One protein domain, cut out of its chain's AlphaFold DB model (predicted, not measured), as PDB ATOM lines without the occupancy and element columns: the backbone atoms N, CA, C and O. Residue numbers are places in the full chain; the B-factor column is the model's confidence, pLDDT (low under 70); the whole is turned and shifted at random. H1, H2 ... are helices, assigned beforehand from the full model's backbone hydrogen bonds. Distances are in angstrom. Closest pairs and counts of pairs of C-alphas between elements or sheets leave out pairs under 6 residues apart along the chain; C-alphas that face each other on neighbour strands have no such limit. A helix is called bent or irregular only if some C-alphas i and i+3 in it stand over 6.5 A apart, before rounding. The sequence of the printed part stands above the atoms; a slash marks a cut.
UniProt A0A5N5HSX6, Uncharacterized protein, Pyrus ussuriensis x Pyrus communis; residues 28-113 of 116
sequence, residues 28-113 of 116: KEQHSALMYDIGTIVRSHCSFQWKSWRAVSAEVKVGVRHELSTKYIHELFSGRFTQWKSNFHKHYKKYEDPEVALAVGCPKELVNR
ATOM      1  N   LYS A  28      13.687  -4.287 -40.721       68.81
ATOM      2  CA  LYS A  28      14.067  -3.054 -40.013       68.81
ATOM      3  C   LYS A  28      13.819  -1.812 -40.885       68.81
ATOM      4  O   LYS A  28      13.490  -0.739 -40.377       68.81
ATOM      5  N   GLU A  29      13.927  -1.979 -42.198       75.75
ATOM      6  CA  GLU A  29      13.662  -0.993 -43.238       75.75
ATOM      7  C   GLU A  29      12.175  -0.619 -43.323       75.75
ATOM      8  O   GLU A  29      11.862   0.569 -43.334       75.75
ATOM      9  N   GLN A  30      11.253  -1.589 -43.310       75.12
ATOM     10  CA  GLN A  30       9.805  -1.330 -43.314       75.12
ATOM     11  C   GLN A  30       9.362  -0.580 -42.055       75.12
ATOM     12  O   GLN A  30       8.625   0.402 -42.142       75.12
ATOM     13  N   HIS A  31       9.863  -0.993 -40.887       78.69
ATOM     14  CA  HIS A  31       9.585  -0.292 -39.635       78.69
ATOM     15  C   HIS A  31      10.139   1.142 -39.659       78.69
ATOM     16  O   HIS A  31       9.466   2.083 -39.243       78.69
ATOM     17  N   SER A  32      11.349   1.339 -40.190       83.19
ATOM     18  CA  SER A  32      11.956   2.673 -40.306       83.19
ATOM     19  C   SER A  32      11.180   3.580 -41.265       83.19
ATOM     20  O   SER A  32      10.952   4.746 -40.946       83.19
ATOM     21  N   ALA A  33      10.728   3.046 -42.404       87.38
ATOM     22  CA  ALA A  33       9.911   3.772 -43.371       87.38
ATOM     23  C   ALA A  33       8.556   4.189 -42.777       87.38
ATOM     24  O   ALA A  33       8.167   5.349 -42.892       87.38
ATOM     25  N   LEU A  34       7.884   3.281 -42.060       87.44
ATOM     26  CA  LEU A  34       6.632   3.583 -41.365       87.44
ATOM     27  C   LEU A  34       6.814   4.696 -40.324       87.44
ATOM     28  O   LEU A  34       6.039   5.650 -40.288       87.44
ATOM     29  N   MET A  35       7.858   4.611 -39.494       88.56
ATOM     30  CA  MET A  35       8.147   5.642 -38.491       88.56
ATOM     31  C   MET A  35       8.459   7.000 -39.131       88.56
ATOM     32  O   MET A  35       8.029   8.037 -38.618       88.56
ATOM     33  N   TYR A  36       9.180   7.002 -40.255       91.88
ATOM     34  CA  TYR A  36       9.462   8.214 -41.019       91.88
ATOM     35  C   TYR A  36       8.174   8.862 -41.542       91.88
ATOM     36  O   TYR A  36       7.947  10.054 -41.323       91.88
ATOM     37  N   ASP A  37       7.315   8.068 -42.175       92.06
ATOM     38  CA  ASP A  37       6.050   8.514 -42.748       92.06
ATOM     39  C   ASP A  37       5.082   9.034 -41.680       92.06
ATOM     40  O   ASP A  37       4.525  10.120 -41.843       92.06
ATOM     41  N   ILE A  38       4.942   8.328 -40.550       91.75
ATOM     42  CA  ILE A  38       4.166   8.804 -39.395       91.75
ATOM     43  C   ILE A  38       4.699  10.158 -38.928       91.75
ATOM     44  O   ILE A  38       3.924  11.090 -38.724       91.75
ATOM     45  N   GLY A  39       6.020  10.293 -38.782       92.56
ATOM     46  CA  GLY A  39       6.635  11.556 -38.388       92.56
ATOM     47  C   GLY A  39       6.318  12.690 -39.366       92.56
ATOM     48  O   GLY A  39       6.059  13.814 -38.939       92.56
ATOM     49  N   THR A  40       6.318  12.406 -40.668       93.56
ATOM     50  CA  THR A  40       6.007  13.387 -41.715       93.56
ATOM     51  C   THR A  40       4.544  13.813 -41.677       93.56
ATOM     52  O   THR A  40       4.280  15.013 -41.670       93.56
ATOM     53  N   ILE A  41       3.613  12.867 -41.547       93.62
ATOM     54  CA  ILE A  41       2.171  13.149 -41.444       93.62
ATOM     55  C   ILE A  41       1.864  13.932 -40.162       93.62
ATOM     56  O   ILE A  41       1.120  14.907 -40.168       93.62
ATOM     57  N   VAL A  42       2.479  13.570 -39.035       92.50
ATOM     58  CA  VAL A  42       2.304  14.334 -37.793       92.50
ATOM     59  C   VAL A  42       2.807  15.768 -37.967       92.50
ATOM     60  O   VAL A  42       2.123  16.689 -37.535       92.50
ATOM     61  N   ARG A  43       3.953  15.986 -38.625       92.31
ATOM     62  CA  ARG A  43       4.487  17.335 -38.877       92.31
ATOM     63  C   ARG A  43       3.639  18.161 -39.848       92.31
ATOM     64  O   ARG A  43       3.622  19.378 -39.702       92.31
ATOM     65  N   SER A  44       2.970  17.541 -40.821       92.88
ATOM     66  CA  SER A  44       2.107  18.269 -41.762       92.88
ATOM     67  C   SER A  44       0.776  18.680 -41.133       92.88
ATOM     68  O   SER A  44       0.273  19.762 -41.423       92.88
ATOM     69  N   HIS A  45       0.226  17.854 -40.239       91.50
ATOM     70  CA  HIS A  45      -1.059  18.115 -39.579       91.50
ATOM     71  C   HIS A  45      -0.937  18.887 -38.260       91.50
ATOM     72  O   HIS A  45      -1.847  19.628 -37.887       91.50
ATOM     73  N   CYS A  46       0.153  18.708 -37.509       89.69
ATOM     74  CA  CYS A  46       0.309  19.296 -36.179       89.69
ATOM     75  C   CYS A  46       1.163  20.559 -36.233       89.69
ATOM     76  O   CYS A  46       2.332  20.535 -36.610       89.69
ATOM     77  N   SER A  47       0.601  21.667 -35.756       86.25
ATOM     78  CA  SER A  47       1.371  22.895 -35.581       86.25
ATOM     79  C   SER A  47       2.404  22.736 -34.452       86.25
ATOM     80  O   SER A  47       2.189  22.008 -33.484       86.25
ATOM     81  N   PHE A  48       3.527  23.450 -34.531       86.31
ATOM     82  CA  PHE A  48       4.596  23.364 -33.522       86.31
ATOM     83  C   PHE A  48       4.176  23.898 -32.137       86.31
ATOM     84  O   PHE A  48       4.788  23.588 -31.121       86.31
ATOM     85  N   GLN A  49       3.096  24.679 -32.078       88.31
ATOM     86  CA  GLN A  49       2.570  25.277 -30.845       88.31
ATOM     87  C   GLN A  49       1.969  24.269 -29.844       88.31
ATOM     88  O   GLN A  49       1.762  24.601 -28.675       88.31
ATOM     89  N   TRP A  50       1.682  23.034 -30.264       88.94
ATOM     90  CA  TRP A  50       1.034  22.043 -29.405       88.94
ATOM     91  C   TRP A  50       2.078  21.341 -28.535       88.94
ATOM     92  O   TRP A  50       2.914  20.584 -29.016       88.94
ATOM     93  N   LYS A  51       1.996  21.546 -27.217       89.06
ATOM     94  CA  LYS A  51       2.985  21.026 -26.255       89.06
ATOM     95  C   LYS A  51       2.924  19.507 -26.030       89.06
ATOM     96  O   LYS A  51       3.807  18.952 -25.388       89.06
ATOM     97  N   SER A  52       1.864  18.831 -26.483       92.12
ATOM     98  CA  SER A  52       1.719  17.371 -26.379       92.12
ATOM     99  C   SER A  52       0.642  16.833 -27.324       92.12
ATOM    100  O   SER A  52      -0.273  17.558 -27.709       92.12
ATOM    101  N   TRP A  53       0.667  15.525 -27.610       92.62
ATOM    102  CA  TRP A  53      -0.402  14.853 -28.365       92.62
ATOM    103  C   TRP A  53      -1.776  14.939 -27.684       92.62
ATOM    104  O   TRP A  53      -2.812  14.981 -28.349       92.62
ATOM    105  N   ARG A  54      -1.816  14.992 -26.345       94.12
ATOM    106  CA  ARG A  54      -3.072  15.187 -25.607       94.12
ATOM    107  C   ARG A  54      -3.705  16.533 -25.931       94.12
ATOM    108  O   ARG A  54      -4.924  16.576 -26.051       94.12
ATOM    109  N   ALA A  55      -2.891  17.570 -26.130       93.25
ATOM    110  CA  ALA A  55      -3.382  18.886 -26.500       93.25
ATOM    111  C   ALA A  55      -4.042  18.871 -27.884       93.25
ATOM    112  O   ALA A  55      -5.049  19.541 -28.021       93.25
ATOM    113  N   VAL A  56      -3.529  18.092 -28.854       94.31
ATOM    114  CA  VAL A  56      -4.019  18.021 -30.253       94.31
ATOM    115  C   VAL A  56      -5.536  17.805 -30.337       94.31
ATOM    116  O   VAL A  56      -6.063  16.880 -29.710       94.31
ATOM    117  N   SER A  57      -6.236  18.640 -31.116       95.00
ATOM    118  CA  SER A  57      -7.694  18.576 -31.264       95.00
ATOM    119  C   SER A  57      -8.130  17.261 -31.905       95.00
ATOM    120  O   SER A  57      -7.380  16.603 -32.629       95.00
ATOM    121  N   ALA A  58      -9.372  16.859 -31.630       95.88
ATOM    122  CA  ALA A  58      -9.935  15.641 -32.200       95.88
ATOM    123  C   ALA A  58      -9.947  15.676 -33.737       95.88
ATOM    124  O   ALA A  58      -9.647  14.662 -34.358       95.88
ATOM    125  N   GLU A  59     -10.219  16.839 -34.329       95.00
ATOM    126  CA  GLU A  59     -10.234  17.052 -35.778       95.00
ATOM    127  C   GLU A  59      -8.875  16.752 -36.422       95.00
ATOM    128  O   GLU A  59      -8.785  15.911 -37.314       95.00
ATOM    129  N   VAL A  60      -7.791  17.331 -35.895       94.31
ATOM    130  CA  VAL A  60      -6.430  17.068 -36.392       94.31
ATOM    131  C   VAL A  60      -6.068  15.590 -36.223       94.31
ATOM    132  O   VAL A  60      -5.506  14.966 -37.122       94.31
ATOM    133  N   LYS A  61      -6.452  14.975 -35.096       95.00
ATOM    134  CA  LYS A  61      -6.244  13.535 -34.868       95.00
ATOM    135  C   LYS A  61      -7.005  12.667 -35.872       95.00
ATOM    136  O   LYS A  61      -6.503  11.608 -36.245       95.00
ATOM    137  N   VAL A  62      -8.214  13.068 -36.268       96.38
ATOM    138  CA  VAL A  62      -8.988  12.394 -37.321       96.38
ATOM    139  C   VAL A  62      -8.265  12.523 -38.658       96.38
ATOM    140  O   VAL A  62      -8.098  11.503 -39.317       96.38
ATOM    141  N   GLY A  63      -7.766  13.712 -39.007       95.44
ATOM    142  CA  GLY A  63      -6.981  13.941 -40.227       95.44
ATOM    143  C   GLY A  63      -5.751  13.036 -40.320       95.44
ATOM    144  O   GLY A  63      -5.608  12.287 -41.284       95.44
ATOM    145  N   VAL A  64      -4.930  13.002 -39.264       94.25
ATOM    146  CA  VAL A  64      -3.744  12.126 -39.184       94.25
ATOM    147  C   VAL A  64      -4.119  10.649 -39.338       94.25
ATOM    148  O   VAL A  64      -3.481   9.921 -40.097       94.25
ATOM    149  N   ARG A  65      -5.159  10.184 -38.627       93.75
ATOM    150  CA  ARG A  65      -5.615   8.787 -38.737       93.75
ATOM    151  C   ARG A  65      -6.133   8.466 -40.130       93.75
ATOM    152  O   ARG A  65      -5.867   7.372 -40.621       93.75
ATOM    153  N   HIS A  66      -6.884   9.380 -40.735       94.75
ATOM    154  CA  HIS A  66      -7.435   9.193 -42.065       94.75
ATOM    155  C   HIS A  66      -6.313   9.052 -43.093       94.75
ATOM    156  O   HIS A  66      -6.298   8.067 -43.818       94.75
ATOM    157  N   GLU A  67      -5.327   9.950 -43.092       94.25
ATOM    158  CA  GLU A  67      -4.205   9.878 -44.033       94.25
ATOM    159  C   GLU A  67      -3.375   8.601 -43.854       94.25
ATOM    160  O   GLU A  67      -3.082   7.914 -44.833       94.25
ATOM    161  N   LEU A  68      -3.068   8.214 -42.610       91.50
ATOM    162  CA  LEU A  68      -2.385   6.946 -42.330       91.50
ATOM    163  C   LEU A  68      -3.194   5.735 -42.815       91.50
ATOM    164  O   LEU A  68      -2.638   4.809 -43.404       91.50
ATOM    165  N   SER A  69      -4.510   5.743 -42.597       90.94
ATOM    166  CA  SER A  69      -5.390   4.660 -43.047       90.94
ATOM    167  C   SER A  69      -5.425   4.586 -44.572       90.94
ATOM    168  O   SER A  69      -5.253   3.515 -45.145       90.94
ATOM    169  N   THR A  70      -5.569   5.722 -45.245       90.56
ATOM    170  CA  THR A  70      -5.573   5.787 -46.708       90.56
ATOM    171  C   THR A  70      -4.227   5.369 -47.296       90.56
ATOM    172  O   THR A  70      -4.200   4.712 -48.325       90.56
ATOM    173  N   LYS A  71      -3.098   5.676 -46.651       87.00
ATOM    174  CA  LYS A  71      -1.780   5.306 -47.182       87.00
ATOM    175  C   LYS A  71      -1.459   3.817 -47.029       87.00
ATOM    176  O   LYS A  71      -0.891   3.226 -47.940       87.00
ATOM    177  N   TYR A  72      -1.797   3.209 -45.891       86.50
ATOM    178  CA  TYR A  72      -1.384   1.830 -45.596       86.50
ATOM    179  C   TYR A  72      -2.525   0.827 -45.668       86.50
ATOM    180  O   TYR A  72      -2.384  -0.237 -46.265       86.50
ATOM    181  N   ILE A  73      -3.661   1.152 -45.058       87.44
ATOM    182  CA  ILE A  73      -4.780   0.218 -44.935       87.44
ATOM    183  C   ILE A  73      -5.483   0.060 -46.287       87.44
ATOM    184  O   ILE A  73      -5.830  -1.057 -46.665       87.44
ATOM    185  N   HIS A  74      -5.641   1.147 -47.050       88.38
ATOM    186  CA  HIS A  74      -6.235   1.083 -48.387       88.38
ATOM    187  C   HIS A  74      -5.438   0.178 -49.334       88.38
ATOM    188  O   HIS A  74      -6.016  -0.708 -49.960       88.38
ATOM    189  N   GLU A  75      -4.115   0.352 -49.406       84.50
ATOM    190  CA  GLU A  75      -3.257  -0.459 -50.277       84.50
ATOM    191  C   GLU A  75      -3.265  -1.935 -49.870       84.50
ATOM    192  O   GLU A  75      -3.365  -2.821 -50.721       84.50
ATOM    193  N   LEU A  76      -3.259  -2.213 -48.563       86.31
ATOM    194  CA  LEU A  76      -3.414  -3.571 -48.047       86.31
ATOM    195  C   LEU A  76      -4.759  -4.185 -48.455       86.31
ATOM    196  O   LEU A  76      -4.784  -5.313 -48.956       86.31
ATOM    197  N   PHE A  77      -5.868  -3.457 -48.299       86.06
ATOM    198  CA  PHE A  77      -7.181  -3.936 -48.728       86.06
ATOM    199  C   PHE A  77      -7.251  -4.145 -50.237       86.06
ATOM    200  O   PHE A  77      -7.734  -5.185 -50.676       86.06
ATOM    201  N   SER A  78      -6.731  -3.209 -51.027       86.69
ATOM    202  CA  SER A  78      -6.687  -3.305 -52.487       86.69
ATOM    203  C   SER A  78      -5.913  -4.546 -52.942       86.69
ATOM    204  O   SER A  78      -6.405  -5.338 -53.757       86.69
ATOM    205  N   GLY A  79      -4.742  -4.789 -52.346       87.50
ATOM    206  CA  GLY A  79      -3.930  -5.974 -52.602       87.50
ATOM    207  C   GLY A  79      -4.645  -7.268 -52.211       87.50
ATOM    208  O   GLY A  79      -4.750  -8.190 -53.024       87.50
ATOM    209  N   ARG A  80      -5.206  -7.337 -50.995       88.12
ATOM    210  CA  ARG A  80      -5.953  -8.515 -50.517       88.12
ATOM    211  C   ARG A  80      -7.199  -8.782 -51.361       88.12
ATOM    212  O   ARG A  80      -7.436  -9.931 -51.726       88.12
ATOM    213  N   PHE A  81      -7.944  -7.746 -51.740       85.00
ATOM    214  CA  PHE A  81      -9.118  -7.850 -52.604       85.00
ATOM    215  C   PHE A  81      -8.754  -8.339 -54.009       85.00
ATOM    216  O   PHE A  81      -9.405  -9.229 -54.559       85.00
ATOM    217  N   THR A  82      -7.673  -7.814 -54.587       89.12
ATOM    218  CA  THR A  82      -7.172  -8.256 -55.895       89.12
ATOM    219  C   THR A  82      -6.718  -9.712 -55.851       89.12
ATOM    220  O   THR A  82      -7.077 -10.501 -56.730       89.12
ATOM    221  N   GLN A  83      -5.993 -10.101 -54.799       87.75
ATOM    222  CA  GLN A  83      -5.578 -11.484 -54.585       87.75
ATOM    223  C   GLN A  83      -6.783 -12.416 -54.433       87.75
ATOM    224  O   GLN A  83      -6.818 -13.488 -55.036       87.75
ATOM    225  N   TRP A  84      -7.778 -11.998 -53.652       85.88
ATOM    226  CA  TRP A  84      -9.027 -12.722 -53.455       85.88
ATOM    227  C   TRP A  84      -9.749 -12.950 -54.791       85.88
ATOM    228  O   TRP A  84     -10.003 -14.100 -55.151       85.88
ATOM    229  N   LYS A  85      -9.943 -11.906 -55.613       85.19
ATOM    230  CA  LYS A  85     -10.513 -12.042 -56.969       85.19
ATOM    231  C   LYS A  85      -9.700 -12.970 -57.876       85.19
ATOM    232  O   LYS A  85     -10.275 -13.781 -58.597       85.19
ATOM    233  N   SER A  86      -8.370 -12.871 -57.845       86.62
ATOM    234  CA  SER A  86      -7.482 -13.729 -58.644       86.62
ATOM    235  C   SER A  86      -7.633 -15.208 -58.276       86.62
ATOM    236  O   SER A  86      -7.700 -16.067 -59.158       86.62
ATOM    237  N   ASN A  87      -7.761 -15.512 -56.982       86.31
ATOM    238  CA  ASN A  87      -7.996 -16.874 -56.507       86.31
ATOM    239  C   ASN A  87      -9.328 -17.432 -57.026       86.31
ATOM    240  O   ASN A  87      -9.363 -18.565 -57.507       86.31
ATOM    241  N   PHE A  88     -10.393 -16.624 -57.010       84.69
ATOM    242  CA  PHE A  88     -11.682 -17.008 -57.590       84.69
ATOM    243  C   PHE A  88     -11.608 -17.251 -59.091       84.69
ATOM    244  O   PHE A  88     -12.083 -18.280 -59.570       84.69
ATOM    245  N   HIS A  89     -10.962 -16.350 -59.830       85.38
ATOM    246  CA  HIS A  89     -10.792 -16.511 -61.270       85.38
ATOM    247  C   HIS A  89     -10.069 -17.824 -61.604       85.38
ATOM    248  O   HIS A  89     -10.527 -18.585 -62.452       85.38
ATOM    249  N   LYS A  90      -8.979 -18.140 -60.894       85.56
ATOM    250  CA  LYS A  90      -8.250 -19.406 -61.070       85.56
ATOM    251  C   LYS A  90      -9.089 -20.634 -60.722       85.56
ATOM    252  O   LYS A  90      -8.911 -21.669 -61.358       85.56
ATOM    253  N   HIS A  91      -9.951 -20.543 -59.710       84.12
ATOM    254  CA  HIS A  91     -10.829 -21.647 -59.334       84.12
ATOM    255  C   HIS A  91     -11.836 -21.948 -60.448       84.12
ATOM    256  O   HIS A  91     -11.887 -23.078 -60.928       84.12
ATOM    257  N   TYR A  92     -12.574 -20.932 -60.901       82.81
ATOM    258  CA  TYR A  92     -13.644 -21.129 -61.877       82.81
ATOM    259  C   TYR A  92     -13.149 -21.336 -63.311       82.81
ATOM    260  O   TYR A  92     -13.834 -21.988 -64.086       82.81
ATOM    261  N   LYS A  93     -11.931 -20.890 -63.655       86.62
ATOM    262  CA  LYS A  93     -11.307 -21.150 -64.968       86.62
ATOM    263  C   LYS A  93     -11.135 -22.647 -65.288       86.62
ATOM    264  O   LYS A  93     -10.867 -22.996 -66.430       86.62
ATOM    265  N   LYS A  94     -11.258 -23.531 -64.293       85.62
ATOM    266  CA  LYS A  94     -11.198 -24.989 -64.479       85.62
ATOM    267  C   LYS A  94     -12.471 -25.578 -65.092       85.62
ATOM    268  O   LYS A  94     -12.439 -26.731 -65.505       85.62
ATOM    269  N   TYR A  95     -13.562 -24.818 -65.123       86.50
ATOM    270  CA  TYR A  95     -14.840 -25.247 -65.675       86.50
ATOM    271  C   TYR A  95     -15.085 -24.499 -66.986       86.50
ATOM    272  O   TYR A  95     -15.006 -23.272 -67.024       86.50
ATOM    273  N   GLU A  96     -15.361 -25.236 -68.059       81.44
ATOM    274  CA  GLU A  96     -15.730 -24.646 -69.354       81.44
ATOM    275  C   GLU A  96     -17.206 -24.223 -69.394       81.44
ATOM    276  O   GLU A  96     -17.564 -23.303 -70.125       81.44
ATOM    277  N   ASP A  97     -18.045 -24.856 -68.569       87.94
ATOM    278  CA  ASP A  97     -19.482 -24.612 -68.480       87.94
ATOM    279  C   ASP A  97     -19.838 -23.743 -67.249       87.94
ATOM    280  O   ASP A  97     -19.553 -24.138 -66.107       87.94
ATOM    281  N   PRO A  98     -20.477 -22.574 -67.450       79.12
ATOM    282  CA  PRO A  98     -20.973 -21.722 -66.375       79.12
ATOM    283  C   PRO A  98     -21.953 -22.411 -65.417       79.12
ATOM    284  O   PRO A  98     -21.936 -22.089 -64.228       79.12
ATOM    285  N   GLU A  99     -22.780 -23.353 -65.886       85.25
ATOM    286  CA  GLU A  99     -23.738 -24.067 -65.031       85.25
ATOM    287  C   GLU A  99     -23.018 -25.003 -64.053       85.25
ATOM    288  O   GLU A  99     -23.361 -25.062 -62.869       85.25
ATOM    289  N   VAL A 100     -21.941 -25.653 -64.507       83.75
ATOM    290  CA  VAL A 100     -21.077 -26.488 -63.660       83.75
ATOM    291  C   VAL A 100     -20.334 -25.634 -62.631       83.75
ATOM    292  O   VAL A 100     -20.285 -25.993 -61.454       83.75
ATOM    293  N   ALA A 101     -19.799 -24.478 -63.036       82.44
ATOM    294  CA  ALA A 101     -19.146 -23.546 -62.116       82.44
ATOM    295  C   ALA A 101     -20.107 -23.043 -61.019       82.44
ATOM    296  O   ALA A 101     -19.728 -22.961 -59.849       82.44
ATOM    297  N   LEU A 102     -21.356 -22.746 -61.389       78.56
ATOM    298  CA  LEU A 102     -22.422 -22.348 -60.466       78.56
ATOM    299  C   LEU A 102     -22.807 -23.471 -59.499       78.56
ATOM    300  O   LEU A 102     -22.962 -23.210 -58.306       78.56
ATOM    301  N   ALA A 103     -22.919 -24.709 -59.987       83.44
ATOM    302  CA  ALA A 103     -23.262 -25.871 -59.170       83.44
ATOM    303  C   ALA A 103     -22.160 -26.238 -58.159       83.44
ATOM    304  O   ALA A 103     -22.466 -26.628 -57.033       83.44
ATOM    305  N   VAL A 104     -20.885 -26.082 -58.534       83.75
ATOM    306  CA  VAL A 104     -19.742 -26.251 -57.616       83.75
ATOM    307  C   VAL A 104     -19.772 -25.203 -56.501       83.75
ATOM    308  O   VAL A 104     -19.431 -25.502 -55.354       83.75
ATOM    309  N   GLY A 105     -20.216 -23.988 -56.826       77.19
ATOM    310  CA  GLY A 105     -20.373 -22.900 -55.873       77.19
ATOM    311  C   GLY A 105     -19.048 -22.363 -55.330       77.19
ATOM    312  O   GLY A 105     -17.956 -22.658 -55.815       77.19
ATOM    313  N   CYS A 106     -19.147 -21.517 -54.304       76.06
ATOM    314  CA  CYS A 106     -17.992 -20.848 -53.721       76.06
ATOM    315  C   CYS A 106     -17.157 -21.821 -52.866       76.06
ATOM    316  O   CYS A 106     -17.696 -22.379 -51.903       76.06
ATOM    317  N   PRO A 107     -15.845 -21.983 -53.123       70.69
ATOM    318  CA  PRO A 107     -14.994 -22.835 -52.297       70.69
ATOM    319  C   PRO A 107     -14.999 -22.349 -50.852       70.69
ATOM    320  O   PRO A 107     -14.721 -21.175 -50.588       70.69
ATOM    321  N   LYS A 108     -15.295 -23.245 -49.907       67.38
ATOM    322  CA  LYS A 108     -15.382 -22.911 -48.475       67.38
ATOM    323  C   LYS A 108     -14.046 -22.406 -47.935       67.38
ATOM    324  O   LYS A 108     -14.032 -21.602 -47.012       67.38
ATOM    325  N   GLU A 109     -12.944 -22.812 -48.553       63.50
ATOM    326  CA  GLU A 109     -11.576 -22.386 -48.265       63.50
ATOM    327  C   GLU A 109     -11.287 -20.949 -48.741       63.50
ATOM    328  O   GLU A 109     -10.388 -20.298 -48.216       63.50
ATOM    329  N   LEU A 110     -12.044 -20.431 -49.722       63.62
ATOM    330  CA  LEU A 110     -11.971 -19.034 -50.177       63.62
ATOM    331  C   LEU A 110     -12.955 -18.113 -49.440       63.62
ATOM    332  O   LEU A 110     -12.749 -16.899 -49.434       63.62
ATOM    333  N   VAL A 111     -13.998 -18.681 -48.821       63.03
ATOM    334  CA  VAL A 111     -14.928 -17.976 -47.919       63.03
ATOM    335  C   VAL A 111     -14.352 -17.875 -46.507       63.03
ATOM    336  O   VAL A 111     -14.400 -16.812 -45.905       63.03
ATOM    337  N   ASN A 112     -13.774 -18.968 -46.002       56.03
ATOM    338  CA  ASN A 112     -13.252 -19.095 -44.641       56.03
ATOM    339  C   ASN A 112     -11.724 -19.160 -44.615       56.03
ATOM    340  O   ASN A 112     -11.154 -19.892 -43.805       56.03
ATOM    341  N   ARG A 113     -11.041 -18.443 -45.515       49.81
ATOM    342  CA  ARG A 113      -9.597 -18.256 -45.359       49.81
ATOM    343  C   ARG A 113      -9.397 -17.605 -43.983       49.81
ATOM    344  O   ARG A 113      -9.929 -16.509 -43.800       49.81
TER     345      ARG A 113
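This is residues 28 to 113 of the 116 residues of an uncharacterized protein of Pyrus ussuriensis x Pyrus communis (UniProt A0A5N5HSX6). One long, kinked helix, H2, makes most of the length of a rod-like model; the shorter helix H1 meets its beginning through a loop to form an open V, spread wide at the free start of H1. Past the far end of H2 the chain turns through the short helix H3 and folds back, so that the small helix H4 reaches the last third of H2. The printed part has 86 residues with four named helices, H1, H2, H3 and H4 in that order, and no named strand: the class is all helix. It is extended, with a radius of gyration of the C-alphas of 21.6 A, and spans 66 by 29 by 18 A.

H1, residues 28 to 45, and H2, residues 58 to 92, form a helical hairpin. They touch, the closest C-alphas being those of His 45 and Val 60, 6.3 A apart. They run opposite ways at a steep tilt of 44 degrees. Residues 38 to 45 of H1 alone touch H2, and residues 60 to 68 of H2 alone touch H1. H2 has a kink of 34 degrees near residue 69, yet it is neither bent nor irregular, but only just: C-alphas 71 and 74 are 6.3 A apart. H3, residues 98 to 104, is close to H2 but not clearly touching, about perpendicular at 77 degrees; their closest C-alphas, of Tyr 92 and Ala 101, are 6.0 A apart. H4, residues 108 to 111, only just touches H2, with 3 pairs of C-alphas within 8 A; the closest are those of Phe 88 and Leu 110, 7.7 A apart. Of H2, residues 84 to 88 alone touch H4. H1 is apart from H3 and from H4, and H3 is apart from H4. In H1 and H3 every O i to N i+4 pair is within hydrogen-bond range, in H2 29 of 31 are, and H4 is too short for such a pair.

H1 begins at C-alpha 28, (14.067, -3.054, -40.013), and measures 26.0 A from first to last C-alpha. H2 begins at C-alpha 58, (-9.935, 15.641, -32.200), and measures 47.4 A. H3 measures 9.9 A and H4 5.0 A; H4 ends at C-alpha 111, (-14.928, -17.976, -47.919).

The C-alphas farthest apart, those of Gln 49 and Asp 97, are 66.3 A apart. The printed part has no cut. The link from H1 to H2, residues 46 to 57, is long; those from H2 to H3 and from H3 to H4 are tight. Residues 28 to 33, which belong to H1, and residues 73 to 83, which belong to H2, stand free. The mean pLDDT of the printed part is 85.7, and it is under 70 at residue 28 and residues 108 to 113.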